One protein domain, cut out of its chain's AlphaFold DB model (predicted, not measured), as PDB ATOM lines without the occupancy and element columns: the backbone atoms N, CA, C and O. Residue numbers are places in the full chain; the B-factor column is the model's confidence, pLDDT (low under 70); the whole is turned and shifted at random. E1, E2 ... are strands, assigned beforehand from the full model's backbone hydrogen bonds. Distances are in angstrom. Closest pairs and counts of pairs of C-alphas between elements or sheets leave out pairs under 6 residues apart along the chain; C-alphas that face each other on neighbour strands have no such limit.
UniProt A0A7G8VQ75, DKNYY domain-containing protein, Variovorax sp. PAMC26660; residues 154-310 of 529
ATOM      1  N   PRO A 154     152.337 174.613 128.138       59.09
ATOM      2  CA  PRO A 154     153.537 174.873 127.353       59.09
ATOM      3  C   PRO A 154     154.763 174.801 128.265       59.09
ATOM      4  O   PRO A 154     154.848 175.555 129.235       59.09
ATOM      5  N   VAL A 155     155.736 173.946 127.941       61.16
ATOM      6  CA  VAL A 155     157.113 174.203 128.379       61.16
ATOM      7  C   VAL A 155     157.646 175.300 127.472       61.16
ATOM      8  O   VAL A 155     157.598 175.159 126.247       61.16
ATOM      9  N   GLN A 156     158.152 176.383 128.047       65.94
ATOM     10  CA  GLN A 156     158.896 177.379 127.287       65.94
ATOM     11  C   GLN A 156     160.363 177.294 127.714       65.94
ATOM     12  O   GLN A 156     160.672 177.481 128.893       65.94
ATOM     13  N   PRO A 157     161.299 176.998 126.793       61.25
ATOM     14  CA  PRO A 157     162.697 177.237 127.096       61.25
ATOM     15  C   PRO A 157     162.851 178.748 127.240       61.25
ATOM     16  O   PRO A 157     162.342 179.501 126.403       61.25
ATOM     17  N   VAL A 158     163.525 179.211 128.291       59.34
ATOM     18  CA  VAL A 158     163.640 180.652 128.550       59.34
ATOM     19  C   VAL A 158     164.741 181.228 127.656       59.34
ATOM     20  O   VAL A 158     165.832 181.584 128.089       59.34
ATOM     21  N   MET A 159     164.461 181.272 126.357       55.62
ATOM     22  CA  MET A 159     165.330 181.849 125.342       55.62
ATOM     23  C   MET A 159     165.204 183.371 125.355       55.62
ATOM     24  O   MET A 159     164.197 183.915 124.902       55.62
ATOM     25  N   GLN A 160     166.260 184.065 125.783       49.12
ATOM     26  CA  GLN A 160     166.458 185.476 125.445       49.12
ATOM     27  C   GLN A 160     167.779 185.690 124.696       49.12
ATOM     28  O   GLN A 160     168.821 185.961 125.280       49.12
ATOM     29  N   SER A 161     167.623 185.641 123.367       44.44
ATOM     30  CA  SER A 161     168.425 186.286 122.316       44.44
ATOM     31  C   SER A 161     169.873 185.849 122.045       44.44
ATOM     32  O   SER A 161     170.634 185.435 122.907       44.44
ATOM     33  N   TYR A 162     170.188 185.995 120.757       46.50
ATOM     34  CA  TYR A 162     171.487 185.927 120.097       46.50
ATOM     35  C   TYR A 162     172.466 186.993 120.618       46.50
ATOM     36  O   TYR A 162     172.057 187.939 121.296       46.50
ATOM     37  N   ASP A 163     173.736 186.892 120.215       43.28
ATOM     38  CA  ASP A 163     174.659 188.026 120.288       43.28
ATOM     39  C   ASP A 163     174.169 189.218 119.427       43.28
ATOM     40  O   ASP A 163     173.235 189.104 118.625       43.28
ATOM     41  N   GLU A 164     174.815 190.381 119.562       42.72
ATOM     42  CA  GLU A 164     174.478 191.589 118.784       42.72
ATOM     43  C   GLU A 164     174.665 191.417 117.257       42.72
ATOM     44  O   GLU A 164     174.258 192.287 116.486       42.72
ATOM     45  N   ALA A 165     175.240 190.296 116.805       43.38
ATOM     46  CA  ALA A 165     175.424 189.931 115.403       43.38
ATOM     47  C   ALA A 165     174.423 188.867 114.897       43.38
ATOM     48  O   ALA A 165     174.493 188.469 113.732       43.38
ATOM     49  N   GLY A 166     173.492 188.392 115.736       43.94
ATOM     50  CA  GLY A 166     172.519 187.358 115.365       43.94
ATOM     51  C   GLY A 166     173.111 185.947 115.223       43.94
ATOM     52  O   GLY A 166     172.479 185.077 114.624       43.94
ATOM     53  N   GLN A 167     174.318 185.707 115.738       41.38
ATOM     54  CA  GLN A 167     175.070 184.461 115.598       41.38
ATOM     55  C   GLN A 167     175.097 183.705 116.937       41.38
ATOM     56  O   GLN A 167     175.673 184.153 117.922       41.38
ATOM     57  N   GLY A 168     174.498 182.511 116.962       48.25
ATOM     58  CA  GLY A 168     174.577 181.594 118.104       48.25
ATOM     59  C   GLY A 168     173.333 181.579 118.993       48.25
ATOM     60  O   GLY A 168     173.193 182.357 119.933       48.25
ATOM     61  N   LEU A 169     172.468 180.593 118.753       49.66
ATOM     62  CA  LEU A 169     171.510 180.119 119.747       49.66
ATOM     63  C   LEU A 169     172.271 179.312 120.806       49.66
ATOM     64  O   LEU A 169     172.448 178.108 120.647       49.66
ATOM     65  N   ARG A 170     172.706 179.952 121.897       57.22
ATOM     66  CA  ARG A 170     172.956 179.202 123.134       57.22
ATOM     67  C   ARG A 170     171.621 178.989 123.831       57.22
ATOM     68  O   ARG A 170     171.005 179.937 124.316       57.22
ATOM     69  N   THR A 171     171.158 177.744 123.845       62.94
ATOM     70  CA  THR A 171     170.050 177.340 124.707       62.94
ATOM     71  C   THR A 171     170.447 177.582 126.153       62.94
ATOM     72  O   THR A 171     171.548 177.229 126.569       62.94
ATOM     73  N   SER A 172     169.548 178.185 126.921       74.31
ATOM     74  CA  SER A 172     169.709 178.224 128.366       74.31
ATOM     75  C   SER A 172     169.294 176.882 128.959       74.31
ATOM     76  O   SER A 172     168.273 176.333 128.543       74.31
ATOM     77  N   SER A 173     170.019 176.402 129.970       85.06
ATOM     78  CA  SER A 173     169.611 175.239 130.768       85.06
ATOM     79  C   SER A 173     168.390 175.533 131.661       85.06
ATOM     80  O   SER A 173     167.890 174.627 132.335       85.06
ATOM     81  N   TYR A 174     167.875 176.777 131.662       86.62
ATOM     82  CA  TYR A 174     166.595 177.129 132.278       86.62
ATOM     83  C   TYR A 174     165.381 176.848 131.376       86.62
ATOM     84  O   TYR A 174     165.333 177.246 130.208       86.62
ATOM     85  N   ALA A 175     164.331 176.288 131.973       85.56
ATOM     86  CA  ALA A 175     163.011 176.135 131.363       85.56
ATOM     87  C   ALA A 175     161.900 176.588 132.322       85.56
ATOM     88  O   ALA A 175     161.999 176.383 133.531       85.56
ATOM     89  N   THR A 176     160.820 177.162 131.793       83.38
ATOM     90  CA  THR A 176     159.558 177.347 132.523       83.38
ATOM     91  C   THR A 176     158.567 176.262 132.114       83.38
ATOM     92  O   THR A 176     158.434 175.934 130.934       83.38
ATOM     93  N   TYR A 177     157.851 175.698 133.088       77.44
ATOM     94  CA  TYR A 177     156.762 174.755 132.843       77.44
ATOM     95  C   TYR A 177     155.642 174.965 133.865       77.44
ATOM     96  O   TYR A 177     155.825 174.769 135.069       77.44
ATOM     97  N   GLY A 178     154.479 175.407 133.383       79.50
ATOM     98  CA  GLY A 178     153.384 175.838 134.250       79.50
ATOM     99  C   GLY A 178     153.809 177.004 135.150       79.50
ATOM    100  O   GLY A 178     154.362 177.990 134.672       79.50
ATOM    101  N   ALA A 179     153.568 176.874 136.455       83.75
ATOM    102  CA  ALA A 179     153.967 177.855 137.467       83.75
ATOM    103  C   ALA A 179     155.405 177.655 138.000       83.75
ATOM    104  O   ALA A 179     155.791 178.304 138.970       83.75
ATOM    105  N   HIS A 180     156.187 176.750 137.403       84.56
ATOM    106  CA  HIS A 180     157.503 176.351 137.901       84.56
ATOM    107  C   HIS A 180     158.628 176.716 136.931       84.56
ATOM    108  O   HIS A 180     158.440 176.788 135.714       84.56
ATOM    109  N   VAL A 181     159.820 176.897 137.493       88.06
ATOM    110  CA  VAL A 181     161.068 177.125 136.764       88.06
ATOM    111  C   VAL A 181     162.041 176.001 137.102       88.06
ATOM    112  O   VAL A 181     162.111 175.571 138.253       88.06
ATOM    113  N   PHE A 182     162.804 175.551 136.113       87.25
ATOM    114  CA  PHE A 182     163.809 174.499 136.233       87.25
ATOM    115  C   PHE A 182     165.151 174.997 135.710       87.25
ATOM    116  O   PHE A 182     165.171 175.795 134.777       87.25
ATOM    117  N   PHE A 183     166.248 174.514 136.285       88.19
ATOM    118  CA  PHE A 183     167.611 174.629 135.770       88.19
ATOM    119  C   PHE A 183     168.221 173.227 135.736       88.19
ATOM    120  O   PHE A 183     168.217 172.548 136.759       88.19
ATOM    121  N   GLU A 184     168.688 172.768 134.573       86.94
ATOM    122  CA  GLU A 184     169.201 171.398 134.368       86.94
ATOM    123  C   GLU A 184     168.276 170.292 134.927       86.94
ATOM    124  O   GLU A 184     168.712 169.320 135.539       86.94
ATOM    125  N   GLY A 185     166.957 170.465 134.779       82.94
ATOM    126  CA  GLY A 185     165.957 169.541 135.321       82.94
ATOM    127  C   GLY A 185     165.744 169.612 136.841       82.94
ATOM    128  O   GLY A 185     164.940 168.847 137.367       82.94
ATOM    129  N   HIS A 186     166.394 170.528 137.559       83.75
ATOM    130  CA  HIS A 186     166.163 170.774 138.985       83.75
ATOM    131  C   HIS A 186     165.234 171.980 139.197       83.75
ATOM    132  O   HIS A 186     165.427 173.007 138.544       83.75
ATOM    133  N   PRO A 187     164.225 171.908 140.088       83.38
ATOM    134  CA  PRO A 187     163.329 173.032 140.353       83.38
ATOM    135  C   PRO A 187     164.078 174.204 141.006       83.38
ATOM    136  O   PRO A 187     164.795 174.029 141.989       83.38
ATOM    137  N   VAL A 188     163.876 175.410 140.478       85.94
ATOM    138  CA  VAL A 188     164.466 176.660 140.981       85.94
ATOM    139  C   VAL A 188     163.576 177.204 142.096       85.94
ATOM    140  O   VAL A 188     162.450 177.647 141.849       85.94
ATOM    141  N   GLU A 189     164.053 177.147 143.340       81.69
ATOM    142  CA  GLU A 189     163.190 177.353 144.505       81.69
ATOM    143  C   GLU A 189     162.554 178.754 144.551       81.69
ATOM    144  O   GLU A 189     163.208 179.802 144.518       81.69
ATOM    145  N   GLY A 190     161.222 178.752 144.634       81.81
ATOM    146  CA  GLY A 190     160.386 179.939 144.751       81.81
ATOM    147  C   GLY A 190     160.366 180.862 143.531       81.81
ATOM    148  O   GLY A 190     159.765 181.925 143.651       81.81
ATOM    149  N   ALA A 191     161.023 180.532 142.413       88.81
ATOM    150  CA  ALA A 191     161.097 181.403 141.238       88.81
ATOM    151  C   ALA A 191     159.725 181.679 140.609       88.81
ATOM    152  O   ALA A 191     158.940 180.763 140.367       88.81
ATOM    153  N   ASP A 192     159.450 182.952 140.322       90.31
ATOM    154  CA  ASP A 192     158.195 183.372 139.700       90.31
ATOM    155  C   ASP A 192     158.230 183.173 138.178       90.31
ATOM    156  O   ASP A 192     158.695 184.036 137.431       90.31
ATOM    157  N   ALA A 193     157.711 182.030 137.723       88.31
ATOM    158  CA  ALA A 193     157.691 181.629 136.317       88.31
ATOM    159  C   ALA A 193     156.996 182.633 135.373       88.31
ATOM    160  O   ALA A 193     157.341 182.675 134.195       88.31
ATOM    161  N   GLU A 194     156.063 183.460 135.864       88.81
ATOM    162  CA  GLU A 194     155.375 184.476 135.048       88.81
ATOM    163  C   GLU A 194     156.308 185.637 134.660       88.81
ATOM    164  O   GLU A 194     156.210 186.184 133.560       88.81
ATOM    165  N   SER A 195     157.238 186.012 135.547       90.56
ATOM    166  CA  SER A 195     158.178 187.119 135.317       90.56
ATOM    167  C   SER A 195     159.617 186.678 135.021       90.56
ATOM    168  O   SER A 195     160.471 187.536 134.770       90.56
ATOM    169  N   PHE A 196     159.879 185.367 135.003       90.75
ATOM    170  CA  PHE A 196     161.211 184.787 134.845       90.75
ATOM    171  C   PHE A 196     161.838 185.067 133.469       90.75
ATOM    172  O   PHE A 196     161.229 184.850 132.420       90.75
ATOM    173  N   LYS A 197     163.091 185.533 133.465       89.81
ATOM    174  CA  LYS A 197     163.874 185.876 132.270       89.81
ATOM    175  C   LYS A 197     165.332 185.488 132.464       89.81
ATOM    176  O   LYS A 197     165.965 185.930 133.419       89.81
ATOM    177  N   VAL A 198     165.882 184.727 131.525       86.44
ATOM    178  CA  VAL A 198     167.327 184.480 131.441       86.44
ATOM    179  C   VAL A 198     168.049 185.782 131.101       86.44
ATOM    180  O   VAL A 198     167.563 186.590 130.311       86.44
ATOM    181  N   LEU A 199     169.199 185.994 131.734       85.38
ATOM    182  CA  LEU A 199     170.035 187.174 131.581       85.38
ATOM    183  C   LEU A 199     171.302 186.812 130.805       85.38
ATOM    184  O   LEU A 199     172.175 186.112 131.313       85.38
ATOM    185  N   PHE A 200     171.427 187.352 129.596       79.88
ATOM    186  CA  PHE A 200     172.685 187.366 128.858       79.88
ATOM    187  C   PHE A 200     173.490 188.597 129.289       79.88
ATOM    188  O   PHE A 200     173.190 189.724 128.892       79.88
ATOM    189  N   LEU A 201     174.477 188.404 130.164       83.38
ATOM    190  CA  LEU A 201     175.215 189.502 130.789       83.38
ATOM    191  C   LEU A 201     176.559 189.711 130.088       83.38
ATOM    192  O   LEU A 201     177.561 189.099 130.459       83.38
ATOM    193  N   SER A 202     176.586 190.590 129.086       83.62
ATOM    194  CA  SER A 202     177.819 191.045 128.435       83.62
ATOM    195  C   SER A 202     178.310 192.379 129.005       83.62
ATOM    196  O   SER A 202     177.576 193.122 129.659       83.62
ATOM    197  N   ASN A 203     179.567 192.714 128.724       83.19
ATOM    198  CA  ASN A 203     180.121 194.048 128.957       83.19
ATOM    199  C   ASN A 203     179.876 195.040 127.797       83.19
ATOM    200  O   ASN A 203     180.545 196.070 127.737       83.19
ATOM    201  N   GLY A 204     178.963 194.732 126.866       80.50
ATOM    202  CA  GLY A 204     178.666 195.571 125.695       80.50
ATOM    203  C   GLY A 204     179.785 195.644 124.646       80.50
ATOM    204  O   GLY A 204     179.755 196.519 123.785       80.50
ATOM    205  N   LYS A 205     180.795 194.764 124.721       80.56
ATOM    206  CA  LYS A 205     181.851 194.621 123.708       80.56
ATOM    207  C   LYS A 205     181.547 193.418 122.805       80.56
ATOM    208  O   LYS A 205     181.154 192.359 123.291       80.56
ATOM    209  N   SER A 206     181.776 193.558 121.498       79.19
ATOM    210  CA  SER A 206     181.568 192.471 120.530       79.19
ATOM    211  C   SER A 206     182.630 191.377 120.668       79.19
ATOM    212  O   SER A 206     183.825 191.640 120.520       79.19
ATOM    213  N   MET A 207     182.184 190.129 120.850       71.69
ATOM    214  CA  MET A 207     183.053 188.942 120.907       71.69
ATOM    215  C   MET A 207     183.863 188.697 119.624       71.69
ATOM    216  O   MET A 207     184.825 187.935 119.649       71.69
ATOM    217  N   GLN A 208     183.485 189.321 118.507       73.50
ATOM    218  CA  GLN A 208     184.128 189.125 117.206       73.50
ATOM    219  C   GLN A 208     185.288 190.105 116.966       73.50
ATOM    220  O   GLN A 208     186.157 189.832 116.143       73.50
ATOM    221  N   THR A 209     185.305 191.248 117.664       76.19
ATOM    222  CA  THR A 209     186.249 192.350 117.392       76.19
ATOM    223  C   THR A 209     187.022 192.841 118.613       76.19
ATOM    224  O   THR A 209     187.952 193.625 118.446       76.19
ATOM    225  N   ASP A 210     186.652 192.432 119.827       78.00
ATOM    226  CA  ASP A 210     187.238 192.944 121.068       78.00
ATOM    227  C   ASP A 210     187.732 191.804 121.971       78.00
ATOM    228  O   ASP A 210     186.957 190.965 122.432       78.00
ATOM    229  N   SER A 211     189.039 191.778 122.249       80.31
ATOM    230  CA  SER A 211     189.674 190.763 123.102       80.31
ATOM    231  C   SER A 211     189.270 190.846 124.576       80.31
ATOM    232  O   SER A 211     189.488 189.885 125.318       80.31
ATOM    233  N   ASP A 212     188.697 191.974 125.007       80.94
ATOM    234  CA  ASP A 212     188.137 192.134 126.346       80.94
ATOM    235  C   ASP A 212     186.623 191.902 126.369       80.94
ATOM    236  O   ASP A 212     185.996 192.184 127.390       80.94
ATOM    237  N   ALA A 213     185.996 191.437 125.286       79.31
ATOM    238  CA  ALA A 213     184.609 190.998 125.345       79.31
ATOM    239  C   ALA A 213     184.483 189.793 126.288       79.31
ATOM    240  O   ALA A 213     185.216 188.808 126.181       79.31
ATOM    241  N   TYR A 214     183.542 189.867 127.225       79.50
ATOM    242  CA  TYR A 214     183.173 188.730 128.060       79.50
ATOM    243  C   TYR A 214     181.676 188.741 128.335       79.50
ATOM    244  O   TYR A 214     181.033 189.787 128.440       79.50
ATOM    245  N   VAL A 215     181.147 187.526 128.433       78.81
ATOM    246  CA  VAL A 215     179.737 187.215 128.622       78.81
ATOM    247  C   VAL A 215     179.641 186.244 129.785       78.81
ATOM    248  O   VAL A 215     180.368 185.248 129.818       78.81
ATOM    249  N   PHE A 216     178.734 186.520 130.712       82.06
ATOM    250  CA  PHE A 216     178.308 185.558 131.713       82.06
ATOM    251  C   PHE A 216     177.001 184.894 131.282       82.06
ATOM    252  O   PHE A 216     176.059 185.562 130.844       82.06
ATOM    253  N   TYR A 217     176.974 183.574 131.430       80.94
ATOM    254  CA  TYR A 217     175.835 182.705 131.150       80.94
ATOM    255  C   TYR A 217     175.182 182.255 132.467       80.94
ATOM    256  O   TYR A 217     175.667 182.578 133.551       80.94
ATOM    257  N   ASP A 218     174.075 181.524 132.362       86.50
ATOM    258  CA  ASP A 218     173.350 180.880 133.471       86.50
ATOM    259  C   ASP A 218     172.803 181.821 134.558       86.50
ATOM    260  O   ASP A 218     172.278 181.367 135.582       86.50
ATOM    261  N   PHE A 219     172.846 183.131 134.316       89.75
ATOM    262  CA  PHE A 219     172.091 184.112 135.077       89.75
ATOM    263  C   PHE A 219     170.639 184.162 134.601       89.75
ATOM    264  O   PHE A 219     170.338 184.033 133.415       89.75
ATOM    265  N   ALA A 220     169.731 184.409 135.533       91.94
ATOM    266  CA  ALA A 220     168.337 184.718 135.259       91.94
ATOM    267  C   ALA A 220     167.789 185.657 136.339       91.94
ATOM    268  O   ALA A 220     168.431 185.873 137.362       91.94
ATOM    269  N   ARG A 221     166.605 186.225 136.134       92.56
ATOM    270  CA  ARG A 221     165.876 186.990 137.152       92.56
ATOM    271  C   ARG A 221     164.383 186.740 137.057       92.56
ATOM    272  O   ARG A 221     163.875 186.487 135.970       92.56
ATOM    273  N   ASP A 222     163.691 186.903 138.173       92.94
ATOM    274  CA  ASP A 222     162.261 187.198 138.195       92.94
ATOM    275  C   ASP A 222     162.047 188.670 138.615       92.94
ATOM    276  O   ASP A 222     162.993 189.463 138.656       92.94
ATOM    277  N   LYS A 223     160.805 189.073 138.899       90.81
ATOM    278  CA  LYS A 223     160.475 190.433 139.367       90.81
ATOM    279  C   LYS A 223     161.071 190.814 140.732       90.81
ATOM    280  O   LYS A 223     160.993 191.980 141.102       90.81
ATOM    281  N   ALA A 224     161.607 189.858 141.491       89.50
ATOM    282  CA  ALA A 224     162.033 190.035 142.878       89.50
ATOM    283  C   ALA A 224     163.493 189.640 143.152       89.50
ATOM    284  O   ALA A 224     164.065 190.149 144.114       89.50
ATOM    285  N   ARG A 225     164.090 188.730 142.369       90.00
ATOM    286  CA  ARG A 225     165.419 188.139 142.618       90.00
ATOM    287  C   ARG A 225     166.182 187.832 141.334       90.00
ATOM    288  O   ARG A 225     165.593 187.613 140.276       90.00
ATOM    289  N   VAL A 226     167.500 187.727 141.471       92.50
ATOM    290  CA  VAL A 226     168.421 187.154 140.484       92.50
ATOM    291  C   VAL A 226     168.779 185.719 140.881       92.50
ATOM    292  O   VAL A 226     168.843 185.374 142.062       92.50
ATOM    293  N   TYR A 227     169.024 184.887 139.879       91.12
ATOM    294  CA  TYR A 227     169.413 183.487 139.980       91.12
ATOM    295  C   TYR A 227     170.685 183.254 139.184       91.12
ATOM    296  O   TYR A 227     170.900 183.889 138.149       91.12
ATOM    297  N   TRP A 228     171.486 182.299 139.629       90.19
ATOM    298  CA  TRP A 228     172.611 181.774 138.880       90.19
ATOM    299  C   TRP A 228     172.642 180.251 139.020       90.19
ATOM    300  O   TRP A 228     172.601 179.740 140.137       90.19
ATOM    301  N   ARG A 229     172.632 179.531 137.890       87.62
ATOM    302  CA  ARG A 229     172.530 178.057 137.830       87.62
ATOM    303  C   ARG A 229     171.452 177.451 138.748       87.62
ATOM    304  O   ARG A 229     171.689 176.507 139.492       87.62
ATOM    305  N   GLY A 230     170.260 178.049 138.745       86.62
ATOM    306  CA  GLY A 230     169.130 177.632 139.586       86.62
ATOM    307  C   GLY A 230     169.231 178.015 141.068       86.62
ATOM    308  O   GLY A 230     168.252 177.867 141.797       86.62
ATOM    309  N   VAL A 231     170.357 178.567 141.524       84.19
ATOM    310  CA  VAL A 231     170.537 179.055 142.896       84.19
ATOM    311  C   VAL A 231     170.153 180.531 142.973       84.19
ATOM    312  O   VAL A 231     170.615 181.356 142.186       84.19
ATOM    313  N   VAL A 232     169.311 180.886 143.944       85.75
ATOM    314  CA  VAL A 232     168.951 182.282 144.227       85.75
ATOM    315  C   VAL A 232     170.147 183.070 144.774       85.75
ATOM    316  O   VAL A 232     170.821 182.631 145.713       85.75
ATOM    317  N   LEU A 233     170.375 184.256 144.203       86.81
ATOM    318  CA  LEU A 233     171.301 185.261 144.715       86.81
ATOM    319  C   LEU A 233     170.553 186.161 145.702       86.81
ATOM    320  O   LEU A 233     169.755 187.019 145.321       86.81
ATOM    321  N   ASP A 234     170.786 185.919 146.984       74.88
ATOM    322  CA  ASP A 234     170.046 186.542 148.081       74.88
ATOM    323  C   ASP A 234     170.232 188.060 148.162       74.88
ATOM    324  O   ASP A 234     171.327 188.585 147.971       74.88
ATOM    325  N   ASP A 235     169.125 188.752 148.452       78.75
ATOM    326  CA  ASP A 235     168.995 190.218 148.487       78.75
ATOM    327  C   ASP A 235     169.571 190.946 147.248       78.75
ATOM    328  O   ASP A 235     169.966 192.115 147.310       78.75
ATOM    329  N   SER A 236     169.596 190.251 146.106       88.12
ATOM    330  CA  SER A 236     169.891 190.857 144.812       88.12
ATOM    331  C   SER A 236     168.768 191.785 144.354       88.12
ATOM    332  O   SER A 236     167.583 191.536 144.574       88.12
ATOM    333  N   ASP A 237     169.156 192.865 143.688       91.19
ATOM    334  CA  ASP A 237     168.266 193.805 143.025       91.19
ATOM    335  C   ASP A 237     168.208 193.481 141.519       91.19
ATOM    336  O   ASP A 237     169.107 193.875 140.761       91.19
ATOM    337  N   PRO A 238     167.155 192.780 141.053       91.88
ATOM    338  CA  PRO A 238     167.059 192.327 139.671       91.88
ATOM    339  C   PRO A 238     166.934 193.469 138.659       91.88
ATOM    340  O   PRO A 238     167.132 193.220 137.470       91.88
ATOM    341  N   GLU A 239     166.618 194.702 139.070       92.06
ATOM    342  CA  GLU A 239     166.543 195.845 138.155       92.06
ATOM    343  C   GLU A 239     167.923 196.391 137.775       92.06
ATOM    344  O   GLU A 239     168.107 196.834 136.641       92.06
ATOM    345  N   SER A 240     168.879 196.383 138.712       93.31
ATOM    346  CA  SER A 240     170.196 197.012 138.528       93.31
ATOM    347  C   SER A 240     171.355 196.032 138.333       93.31
ATOM    348  O   SER A 240     172.484 196.474 138.094       93.31
ATOM    349  N   PHE A 241     171.077 194.727 138.395       94.00
ATOM    350  CA  PHE A 241     172.055 193.663 138.190       94.00
ATOM    351  C   PHE A 241     172.727 193.748 136.813       94.00
ATOM    352  O   PHE A 241     172.064 193.766 135.773       94.00
ATOM    353  N   LYS A 242     174.059 193.803 136.807       92.81
ATOM    354  CA  LYS A 242     174.874 194.033 135.612       92.81
ATOM    355  C   LYS A 242     176.285 193.472 135.748       92.81
ATOM    356  O   LYS A 242     176.768 193.151 136.832       92.81
ATOM    357  N   VAL A 243     176.986 193.451 134.623       91.25
ATOM    358  CA  VAL A 243     178.423 193.193 134.562       91.25
ATOM    359  C   VAL A 243     179.217 194.337 135.206       91.25
ATOM    360  O   VAL A 243     178.975 195.508 134.910       91.25
ATOM    361  N   ALA A 244     180.180 193.994 136.065       90.31
ATOM    362  CA  ALA A 244     181.116 194.936 136.685       90.31
ATOM    363  C   ALA A 244     182.526 194.825 136.086       90.31
ATOM    364  O   ALA A 244     183.160 195.832 135.778       90.31
ATOM    365  N   SER A 245     183.030 193.597 135.933       88.12
ATOM    366  CA  SER A 245     184.301 193.297 135.262       88.12
ATOM    367  C   SER A 245     184.379 191.813 134.863       88.12
ATOM    368  O   SER A 245     183.432 191.063 135.091       88.12
ATOM    369  N   ARG A 246     185.510 191.358 134.298       85.44
ATOM    370  CA  ARG A 246     185.689 190.009 133.711       85.44
ATOM    371  C   ARG A 246     185.353 188.828 134.630       85.44
ATOM    372  O   ARG A 246     185.067 187.745 134.136       85.44
ATOM    373  N   THR A 247     185.397 189.019 135.943       88.56
ATOM    374  CA  THR A 247     185.037 187.997 136.942       88.56
ATOM    375  C   THR A 247     184.029 188.506 137.966       88.56
ATOM    376  O   THR A 247     183.827 187.849 138.977       88.56
ATOM    377  N   PHE A 248     183.394 189.662 137.746       90.62
ATOM    378  CA  PHE A 248     182.476 190.250 138.724       90.62
ATOM    379  C   PHE A 248     181.187 190.762 138.081       90.62
ATOM    380  O   PHE A 248     181.206 191.481 137.078       90.62
ATOM    381  N   VAL A 249     180.074 190.462 138.742       92.56
ATOM    382  CA  VAL A 249     178.742 191.027 138.498       92.56
ATOM    383  C   VAL A 249     178.300 191.780 139.751       92.56
ATOM    384  O   VAL A 249     178.767 191.488 140.852       92.56
ATOM    385  N   GLN A 250     177.447 192.785 139.608       93.88
ATOM    386  CA  GLN A 250     176.999 193.604 140.734       93.88
ATOM    387  C   GLN A 250     175.604 194.169 140.498       93.88
ATOM    388  O   GLN A 250     175.167 194.291 139.355       93.88
ATOM    389  N   ASP A 251     174.972 194.629 141.567       94.19
ATOM    390  CA  ASP A 251     173.784 195.478 141.524       94.19
ATOM    391  C   ASP A 251     174.022 196.789 142.315       94.19
ATOM    392  O   ASP A 251     175.160 197.266 142.413       94.19
ATOM    393  N   ARG A 252     172.959 197.428 142.825       91.50
ATOM    394  CA  ARG A 252     173.024 198.638 143.671       91.50
ATOM    395  C   ARG A 252     173.554 198.392 145.096       91.50
ATOM    396  O   ARG A 252     173.950 199.361 145.742       91.50
ATOM    397  N   LYS A 253     173.543 197.154 145.599       87.88
ATOM    398  CA  LYS A 253     173.877 196.766 146.985       87.88
ATOM    399  C   LYS A 253     175.126 195.888 147.087       87.88
ATOM    400  O   LYS A 253     175.890 196.013 148.042       87.88
ATOM    401  N   HIS A 254     175.298 194.979 146.134       89.44
ATOM    402  CA  HIS A 254     176.143 193.800 146.251       89.44
ATOM    403  C   HIS A 254     177.036 193.620 145.025       89.44
ATOM    404  O   HIS A 254     176.665 193.955 143.900       89.44
ATOM    405  N   THR A 255     178.202 193.018 145.254       91.31
ATOM    406  CA  THR A 255     179.110 192.556 144.204       91.31
ATOM    407  C   THR A 255     179.353 191.070 144.410       91.31
ATOM    408  O   THR A 255     179.734 190.651 145.502       91.31
ATOM    409  N   TRP A 256     179.188 190.277 143.359       91.56
ATOM    410  CA  TRP A 256     179.539 188.863 143.338       91.56
ATOM    411  C   TRP A 256     180.728 188.635 142.425       91.56
ATOM    412  O   TRP A 256     180.887 189.303 141.401       91.56
ATOM    413  N   GLN A 257     181.542 187.655 142.787       89.75
ATOM    414  CA  GLN A 257     182.584 187.134 141.931       89.75
ATOM    415  C   GLN A 257     182.135 185.814 141.313       89.75
ATOM    416  O   GLN A 257     181.631 184.946 142.020       89.75
ATOM    417  N   VAL A 258     182.340 185.676 140.007       87.44
ATOM    418  CA  VAL A 258     181.991 184.498 139.210       87.44
ATOM    419  C   VAL A 258     183.285 183.837 138.739       87.44
ATOM    420  O   VAL A 258     184.140 184.498 138.137       87.44
ATOM    421  N   PHE A 259     183.431 182.540 138.997       81.12
ATOM    422  CA  PHE A 259     184.610 181.749 138.647       81.12
ATOM    423  C   PHE A 259     184.192 180.387 138.104       81.12
ATOM    424  O   PHE A 259     183.919 179.503 138.899       81.12
ATOM    425  N   PHE A 260     184.221 180.198 136.779       76.44
ATOM    426  CA  PHE A 260     183.884 178.930 136.109       76.44
ATOM    427  C   PHE A 260     182.556 178.322 136.590       76.44
ATOM    428  O   PHE A 260     181.513 178.642 136.024       76.44
ATOM    429  N   ASP A 261     182.619 177.493 137.633       74.88
ATOM    430  CA  ASP A 261     181.519 176.723 138.192       74.88
ATOM    431  C   ASP A 261     181.084 177.152 139.606       74.88
ATOM    432  O   ASP A 261     180.151 176.551 140.136       74.88
ATOM    433  N   ASP A 262     181.625 178.264 140.135       79.62
ATOM    434  CA  ASP A 262     181.209 178.894 141.400       79.62
ATOM    435  C   ASP A 262     180.777 180.374 141.266       79.62
ATOM    436  O   ASP A 262     181.295 181.141 140.440       79.62
ATOM    437  N   ILE A 263     179.923 180.823 142.201       85.31
ATOM    438  CA  ILE A 263     179.658 182.243 142.480       85.31
ATOM    439  C   ILE A 263     179.752 182.544 143.986       85.31
ATOM    440  O   ILE A 263     179.185 181.837 144.819       85.31
ATOM    441  N   GLY A 264     180.445 183.623 144.352       85.94
ATOM    442  CA  GLY A 264     180.602 184.052 145.746       85.94
ATOM    443  C   GLY A 264     180.256 185.526 145.948       85.94
ATOM    444  O   GLY A 264     180.616 186.379 145.138       85.94
ATOM    445  N   LEU A 265     179.572 185.846 147.048       87.62
ATOM    446  CA  LEU A 265     179.281 187.222 147.453       87.62
ATOM    447  C   LEU A 265     180.544 187.870 148.037       87.62
ATOM    448  O   LEU A 265     181.159 187.333 148.961       87.62
ATOM    449  N   VAL A 266     180.931 189.034 147.523       86.56
ATOM    450  CA  VAL A 266     182.076 189.803 148.019       86.56
ATOM    451  C   VAL A 266     181.589 190.720 149.132       86.56
ATOM    452  O   VAL A 266     180.820 191.647 148.876       86.56
ATOM    453  N   LEU A 267     182.053 190.500 150.363       80.75
ATOM    454  CA  LEU A 267     181.695 191.357 151.494       80.75
ATOM    455  C   LEU A 267     182.895 192.201 151.948       80.75
ATOM    456  O   LEU A 267     183.996 191.668 152.103       80.75
ATOM    457  N   PRO A 268     182.699 193.508 152.224       73.56
ATOM    458  CA  PRO A 268     183.760 194.364 152.756       73.56
ATOM    459  C   PRO A 268     184.140 193.987 154.195       73.56
ATOM    460  O   PRO A 268     185.266 194.224 154.614       73.56
ATOM    461  N   ASN A 269     183.209 193.377 154.936       77.12
ATOM    462  CA  ASN A 269     183.361 192.974 156.330       77.12
ATOM    463  C   ASN A 269     183.051 191.481 156.490       77.12
ATOM    464  O   ASN A 269     182.188 190.938 155.801       77.12
ATOM    465  N   THR A 270     183.716 190.829 157.438       75.56
ATOM    466  CA  THR A 270     183.451 189.431 157.801       75.56
ATOM    467  C   THR A 270     182.117 189.313 158.571       75.56
ATOM    468  O   THR A 270     181.936 190.061 159.535       75.56
ATOM    469  N   PRO A 271     181.192 188.393 158.216       82.38
ATOM    470  CA  PRO A 271     179.954 188.155 158.967       82.38
ATOM    471  C   PRO A 271     180.201 187.480 160.327       82.38
ATOM    472  O   PRO A 271     181.338 187.262 160.753       82.38
ATOM    473  N   LYS A 272     179.123 187.085 161.018       84.00
ATOM    474  CA  LYS A 272     179.222 186.328 162.271       84.00
ATOM    475  C   LYS A 272     179.795 184.931 162.000       84.00
ATOM    476  O   LYS A 272     179.119 184.100 161.401       84.00
ATOM    477  N   ALA A 273     181.001 184.650 162.488       83.75
ATOM    478  CA  ALA A 273     181.575 183.305 162.447       83.75
ATOM    479  C   ALA A 273     180.704 182.301 163.226       83.75
ATOM    480  O   ALA A 273     180.218 182.612 164.317       83.75
ATOM    481  N   LEU A 274     180.547 181.088 162.690       81.25
ATOM    482  CA  LEU A 274     179.953 179.941 163.394       81.25
ATOM    483  C   LEU A 274     181.014 178.976 163.955       81.25
ATOM    484  O   LEU A 274     180.681 177.916 164.482       81.25
ATOM    485  N   GLY A 275     182.291 179.347 163.845       75.94
ATOM    486  CA  GLY A 275     183.384 178.384 163.767       75.94
ATOM    487  C   GLY A 275     183.543 177.900 162.326       75.94
ATOM    488  O   GLY A 275     182.702 178.169 161.469       75.94
ATOM    489  N   GLY A 276     184.635 177.204 162.039       70.00
ATOM    490  CA  GLY A 276     184.946 176.869 160.657       70.00
ATOM    491  C   GLY A 276     185.369 178.084 159.819       70.00
ATOM    492  O   GLY A 276     185.549 179.189 160.331       70.00
ATOM    493  N   ASP A 277     185.420 177.881 158.505       76.12
ATOM    494  CA  ASP A 277     185.292 178.948 157.508       76.12
ATOM    495  C   ASP A 277     183.803 179.227 157.230       76.12
ATOM    496  O   ASP A 277     183.452 179.816 156.210       76.12
ATOM    497  N   TYR A 278     182.909 178.809 158.135       80.56
ATOM    498  CA  TYR A 278     181.472 179.010 158.035       80.56
ATOM    499  C   TYR A 278     181.029 180.273 158.769       80.56
ATOM    500  O   TYR A 278     181.308 180.501 159.950       80.56
ATOM    501  N   PHE A 279     180.265 181.093 158.059       82.50
ATOM    502  CA  PHE A 279     179.786 182.383 158.525       82.50
ATOM    503  C   PHE A 279     178.281 182.475 158.331       82.50
ATOM    504  O   PHE A 279     177.759 182.057 157.302       82.50
ATOM    505  N   ARG A 280     177.574 183.031 159.317       80.50
ATOM    506  CA  ARG A 280     176.155 183.356 159.201       80.50
ATOM    507  C   ARG A 280     176.004 184.819 158.807       80.50
ATOM    508  O   ARG A 280     176.353 185.715 159.581       80.50
ATOM    509  N   SER A 281     175.438 185.030 157.628       74.19
ATOM    510  CA  SER A 281     174.959 186.325 157.157       74.19
ATOM    511  C   SER A 281     173.448 186.397 157.364       74.19
ATOM    512  O   SER A 281     172.748 185.393 157.223       74.19
ATOM    513  N   ASN A 282     172.953 187.576 157.735       75.12
ATOM    514  CA  ASN A 282     171.527 187.837 157.898       75.12
ATOM    515  C   ASN A 282     171.050 188.692 156.730       75.12
ATOM    516  O   ASN A 282     171.691 189.687 156.397       75.12
ATOM    517  N   PHE A 283     169.917 188.312 156.159       69.38
ATOM    518  CA  PHE A 283     169.311 188.943 154.999       69.38
ATOM    519  C   PHE A 283     167.844 189.258 155.293       69.38
ATOM    520  O   PHE A 283     167.251 188.732 156.238       69.38
ATOM    521  N   THR A 284     167.249 190.091 154.448       63.19
ATOM    522  CA  THR A 284     165.813 190.371 154.451       63.19
ATOM    523  C   THR A 284     165.302 190.120 153.041       63.19
ATOM    524  O   THR A 284     165.929 190.547 152.076       63.19
ATOM    525  N   SER A 285     164.203 189.383 152.892       56.75
ATOM    526  CA  SER A 285     163.632 189.101 151.574       56.75
ATOM    527  C   SER A 285     162.962 190.346 150.986       56.75
ATOM    528  O   SER A 285     162.641 191.290 151.708       56.75
ATOM    529  N   ALA A 286     162.654 190.325 149.686       50.25
ATOM    530  CA  ALA A 286     161.855 191.375 149.047       50.25
ATOM    531  C   ALA A 286     160.471 191.578 149.711       50.25
ATOM    532  O   ALA A 286     159.898 192.660 149.627       50.25
ATOM    533  N   ALA A 287     159.953 190.563 150.417       55.59
ATOM    534  CA  ALA A 287     158.722 190.633 151.207       55.59
ATOM    535  C   ALA A 287     158.931 191.153 152.650       55.59
ATOM    536  O   ALA A 287     158.007 191.103 153.458       55.59
ATOM    537  N   GLY A 288     160.135 191.615 153.004       60.97
ATOM    538  CA  GLY A 288     160.467 192.110 154.344       60.97
ATOM    539  C   GLY A 288     160.724 191.019 155.391       60.97
ATOM    540  O   GLY A 288     160.874 191.338 156.570       60.97
ATOM    541  N   VAL A 289     160.779 189.741 154.997       63.22
ATOM    542  CA  VAL A 289     160.961 188.617 155.930       63.22
ATOM    543  C   VAL A 289     162.455 188.419 156.214       63.22
ATOM    544  O   VAL A 289     163.204 188.186 155.261       63.22
ATOM    545  N   PRO A 290     162.918 188.495 157.475       62.59
ATOM    546  CA  PRO A 290     164.310 188.228 157.812       62.59
ATOM    547  C   PRO A 290     164.619 186.730 157.717       62.59
ATOM    548  O   PRO A 290     163.810 185.894 158.120       62.59
ATOM    549  N   TYR A 291     165.809 186.393 157.235       66.56
ATOM    550  CA  TYR A 291     166.338 185.029 157.213       66.56
ATOM    551  C   TYR A 291     167.861 185.045 157.367       66.56
ATOM    552  O   TYR A 291     168.505 186.097 157.324       66.56
ATOM    553  N   SER A 292     168.456 183.874 157.561       68.31
ATOM    554  CA  SER A 292     169.909 183.719 157.569       68.31
ATOM    555  C   SER A 292     170.353 182.846 156.400       68.31
ATOM    556  O   SER A 292     169.622 181.962 155.960       68.31
ATOM    557  N   ARG A 293     171.590 183.029 155.940       71.19
ATOM    558  CA  ARG A 293     172.303 181.998 155.178       71.19
ATOM    559  C   ARG A 293     173.611 181.692 155.884       71.19
ATOM    560  O   ARG A 293     174.267 182.599 156.405       71.19
ATOM    561  N   VAL A 294     173.989 180.420 155.907       75.25
ATOM    562  CA  VAL A 294     175.366 180.041 156.221       75.25
ATOM    563  C   VAL A 294     176.161 179.995 154.918       75.25
ATOM    564  O   VAL A 294     175.665 179.575 153.875       75.25
ATOM    565  N   GLN A 295     177.372 180.526 154.958       79.19
ATOM    566  CA  GLN A 295     178.242 180.704 153.804       79.19
ATOM    567  C   GLN A 295     179.632 180.185 154.153       79.19
ATOM    568  O   GLN A 295     180.080 180.372 155.286       79.19
ATOM    569  N   TRP A 296     180.312 179.569 153.192       79.56
ATOM    570  CA  TRP A 296     181.715 179.190 153.331       79.56
ATOM    571  C   TRP A 296     182.617 180.314 152.801       79.56
ATOM    572  O   TRP A 296     182.329 180.930 151.772       79.56
ATOM    573  N   ARG A 297     183.695 180.626 153.524       81.06
ATOM    574  CA  ARG A 297     184.611 181.726 153.214       81.06
ATOM    575  C   ARG A 297     185.819 181.249 152.414       81.06
ATOM    576  O   ARG A 297     186.737 180.650 152.965       81.06
ATOM    577  N   GLY A 298     185.892 181.679 151.161       75.88
ATOM    578  CA  GLY A 298     187.154 181.802 150.441       75.88
ATOM    579  C   GLY A 298     187.858 183.134 150.723       75.88
ATOM    580  O   GLY A 298     187.266 184.106 151.203       75.88
ATOM    581  N   LYS A 299     189.143 183.203 150.368       70.38
ATOM    582  CA  LYS A 299     189.914 184.452 150.323       70.38
ATOM    583  C   LYS A 299     190.241 184.836 148.890       70.38
ATOM    584  O   LYS A 299     190.690 184.003 148.103       70.38
ATOM    585  N   LEU A 300     190.079 186.117 148.584       70.12
ATOM    586  CA  LEU A 300     190.600 186.718 147.365       70.12
ATOM    587  C   LEU A 300     192.116 186.941 147.442       70.12
ATOM    588  O   LEU A 300     192.711 186.982 148.516       70.12
ATOM    589  N   LYS A 301     192.739 187.148 146.275       72.25
ATOM    590  CA  LYS A 301     194.160 187.535 146.162       72.25
ATOM    591  C   LYS A 301     194.478 188.916 146.752       72.25
ATOM    592  O   LYS A 301     195.649 189.229 146.921       72.25
ATOM    593  N   ASP A 302     193.458 189.737 146.998       73.44
ATOM    594  CA  ASP A 302     193.550 191.085 147.569       73.44
ATOM    595  C   ASP A 302     193.057 191.139 149.029       73.44
ATOM    596  O   ASP A 302     192.605 192.180 149.499       73.44
ATOM    597  N   ASP A 303     193.114 189.996 149.726       74.62
ATOM    598  CA  ASP A 303     192.688 189.775 151.117       74.62
ATOM    599  C   ASP A 303     191.211 190.076 151.437       74.62
ATOM    600  O   ASP A 303     190.773 189.879 152.575       74.62
ATOM    601  N   ARG A 304     190.391 190.461 150.448       79.75
ATOM    602  CA  ARG A 304     188.938 190.537 150.630       79.75
ATOM    603  C   ARG A 304     188.344 189.150 150.870       79.75
ATOM    604  O   ARG A 304     188.810 188.130 150.353       79.75
ATOM    605  N   ASN A 305     187.272 189.119 151.651       80.38
ATOM    606  CA  ASN A 305     186.547 187.890 151.926       80.38
ATOM    607  C   ASN A 305     185.548 187.600 150.794       80.38
ATOM    608  O   ASN A 305     184.784 188.483 150.391       80.38
ATOM    609  N   LEU A 306     185.531 186.354 150.327       81.38
ATOM    610  CA  LEU A 306     184.593 185.848 149.332       81.38
ATOM    611  C   LEU A 306     183.705 184.793 149.996       81.38
ATOM    612  O   LEU A 306     184.219 183.828 150.553       81.38
ATOM    613  N   PHE A 307     182.389 184.976 149.966       79.25
ATOM    614  CA  PHE A 307     181.446 184.113 150.673       79.25
ATOM    615  C   PHE A 307     180.582 183.324 149.696       79.25
ATOM    616  O   PHE A 307     179.631 183.847 149.110       79.25
ATOM    617  N   TYR A 308     180.917 182.048 149.553       76.62
ATOM    618  CA  TYR A 308     180.163 181.078 148.774       76.62
ATOM    619  C   TYR A 308     178.912 180.689 149.549       76.62
ATOM    620  O   TYR A 308     178.952 180.385 150.745       76.62
ATOM    621  N   ALA A 309     177.771 180.809 148.889       68.38
ATOM    622  CA  ALA A 309     176.476 180.708 149.527       68.38
ATOM    623  C   ALA A 309     175.998 179.251 149.486       68.38
ATOM    624  O   ALA A 309     175.712 178.754 148.403       68.38
ATOM    625  N   LEU A 310     175.849 178.590 150.648       64.38
ATOM    626  CA  LEU A 310     175.246 177.248 150.705       64.38
ATOM    627  C   LEU A 310     173.909 177.237 149.942       64.38
ATOM    628  O   LEU A 310     173.175 178.227 150.043       64.38
TER     629      LEU A 310
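AT A GLANCE: This is residues 154 to 310 of the 529 residues of the protein "DKNYY domain-containing protein" of Variovorax sp. PAMC26660 (UniProt A0A7G8VQ75). Two strongly twisted sheets make a loose, partial sandwich: the smaller sheet, E4 to E7, covers part of the larger, whose far end with E13 and E12 reaches past it. A small third sheet, E1 to E3, sits at the opposite end of the domain, near E4 and E5. The printed part has 157 residues, no named helix and fourteen strands, E1 to E14 along the chain, in three antiparallel sheets, E8-E9-E10-E11-E14-E13-E12, E4-E5-E6-E7 and E1-E2-E3. The class is all strand, though under half of the residues, 70, are in named elements. The whole is compact, with a radius of gyration of the C-alphas of 16.4 A and spans of 49 by 41 by 25 A.

HOW THE PARTS SIT: The largest sheet runs, strand beside strand, E8, residues 242 to 245, E9, 248 to 250, E10, 255 to 259, E11, 262 to 267, E14, 305 to 309, E13, 290 to 299, and E12, 278 to 284. E8 to E11 form a meander, each strand the antiparallel neighbour of the one before, and so do E12 to E14. E11 to E14 form a Greek key, that second meander with E11 as antiparallel neighbour of E14; N 265 and O 307 are 2.9 A apart, within hydrogen-bond range. In the hairpin E10 and E11, N 257 and O 264 are within that range at 2.8 A. E13 bends by 54 degrees at residue 296. The second sheet is another meander: E4, residues 197 to 202, E5, 215 to 221, E6, 226 to 228, and E7, 231 to 233. In the hairpin E4 and E5, N 199 and O 219 are within hydrogen-bond range at 2.8 A. The two sheets form a sandwich, two sheets face to face, their best planes 19 degrees apart. The closest C-alphas of edge strands E4 and E8 are those of Leu 201 and Val 243, 6.2 A. E1, residues 155 to 157, E2, 174 to 177, and E3, 180 to 183, form a further meander; N 156 and O 176 of the hairpin E1 and E2 are within hydrogen-bond range at 2.9 A. The closest C-alphas of E2 and E4 are those of Tyr 174 and Val 198, 7.4 A.

IN THESE COORDINATES: E13 is 26.9 A from first to last C-alpha, E12 19.7 A, E5 16.3 A and E11 16.0 A. E1 begins at C-alpha 155 (157.113, 174.203, 128.379), and E14 ends at C-alpha 309 (176.476, 180.708, 149.527).

THE WHOLE: The C-alphas farthest apart, of Gly 166 and Gly 275, are 50.4 A apart. The printed part has no cut. The links E1 to E2, E3 to E4 and E4 to E5 are long. The mean pLDDT of the printed part is 78.4; residues 154 to 171, 283 to 292 and 309 to 310 are under 70.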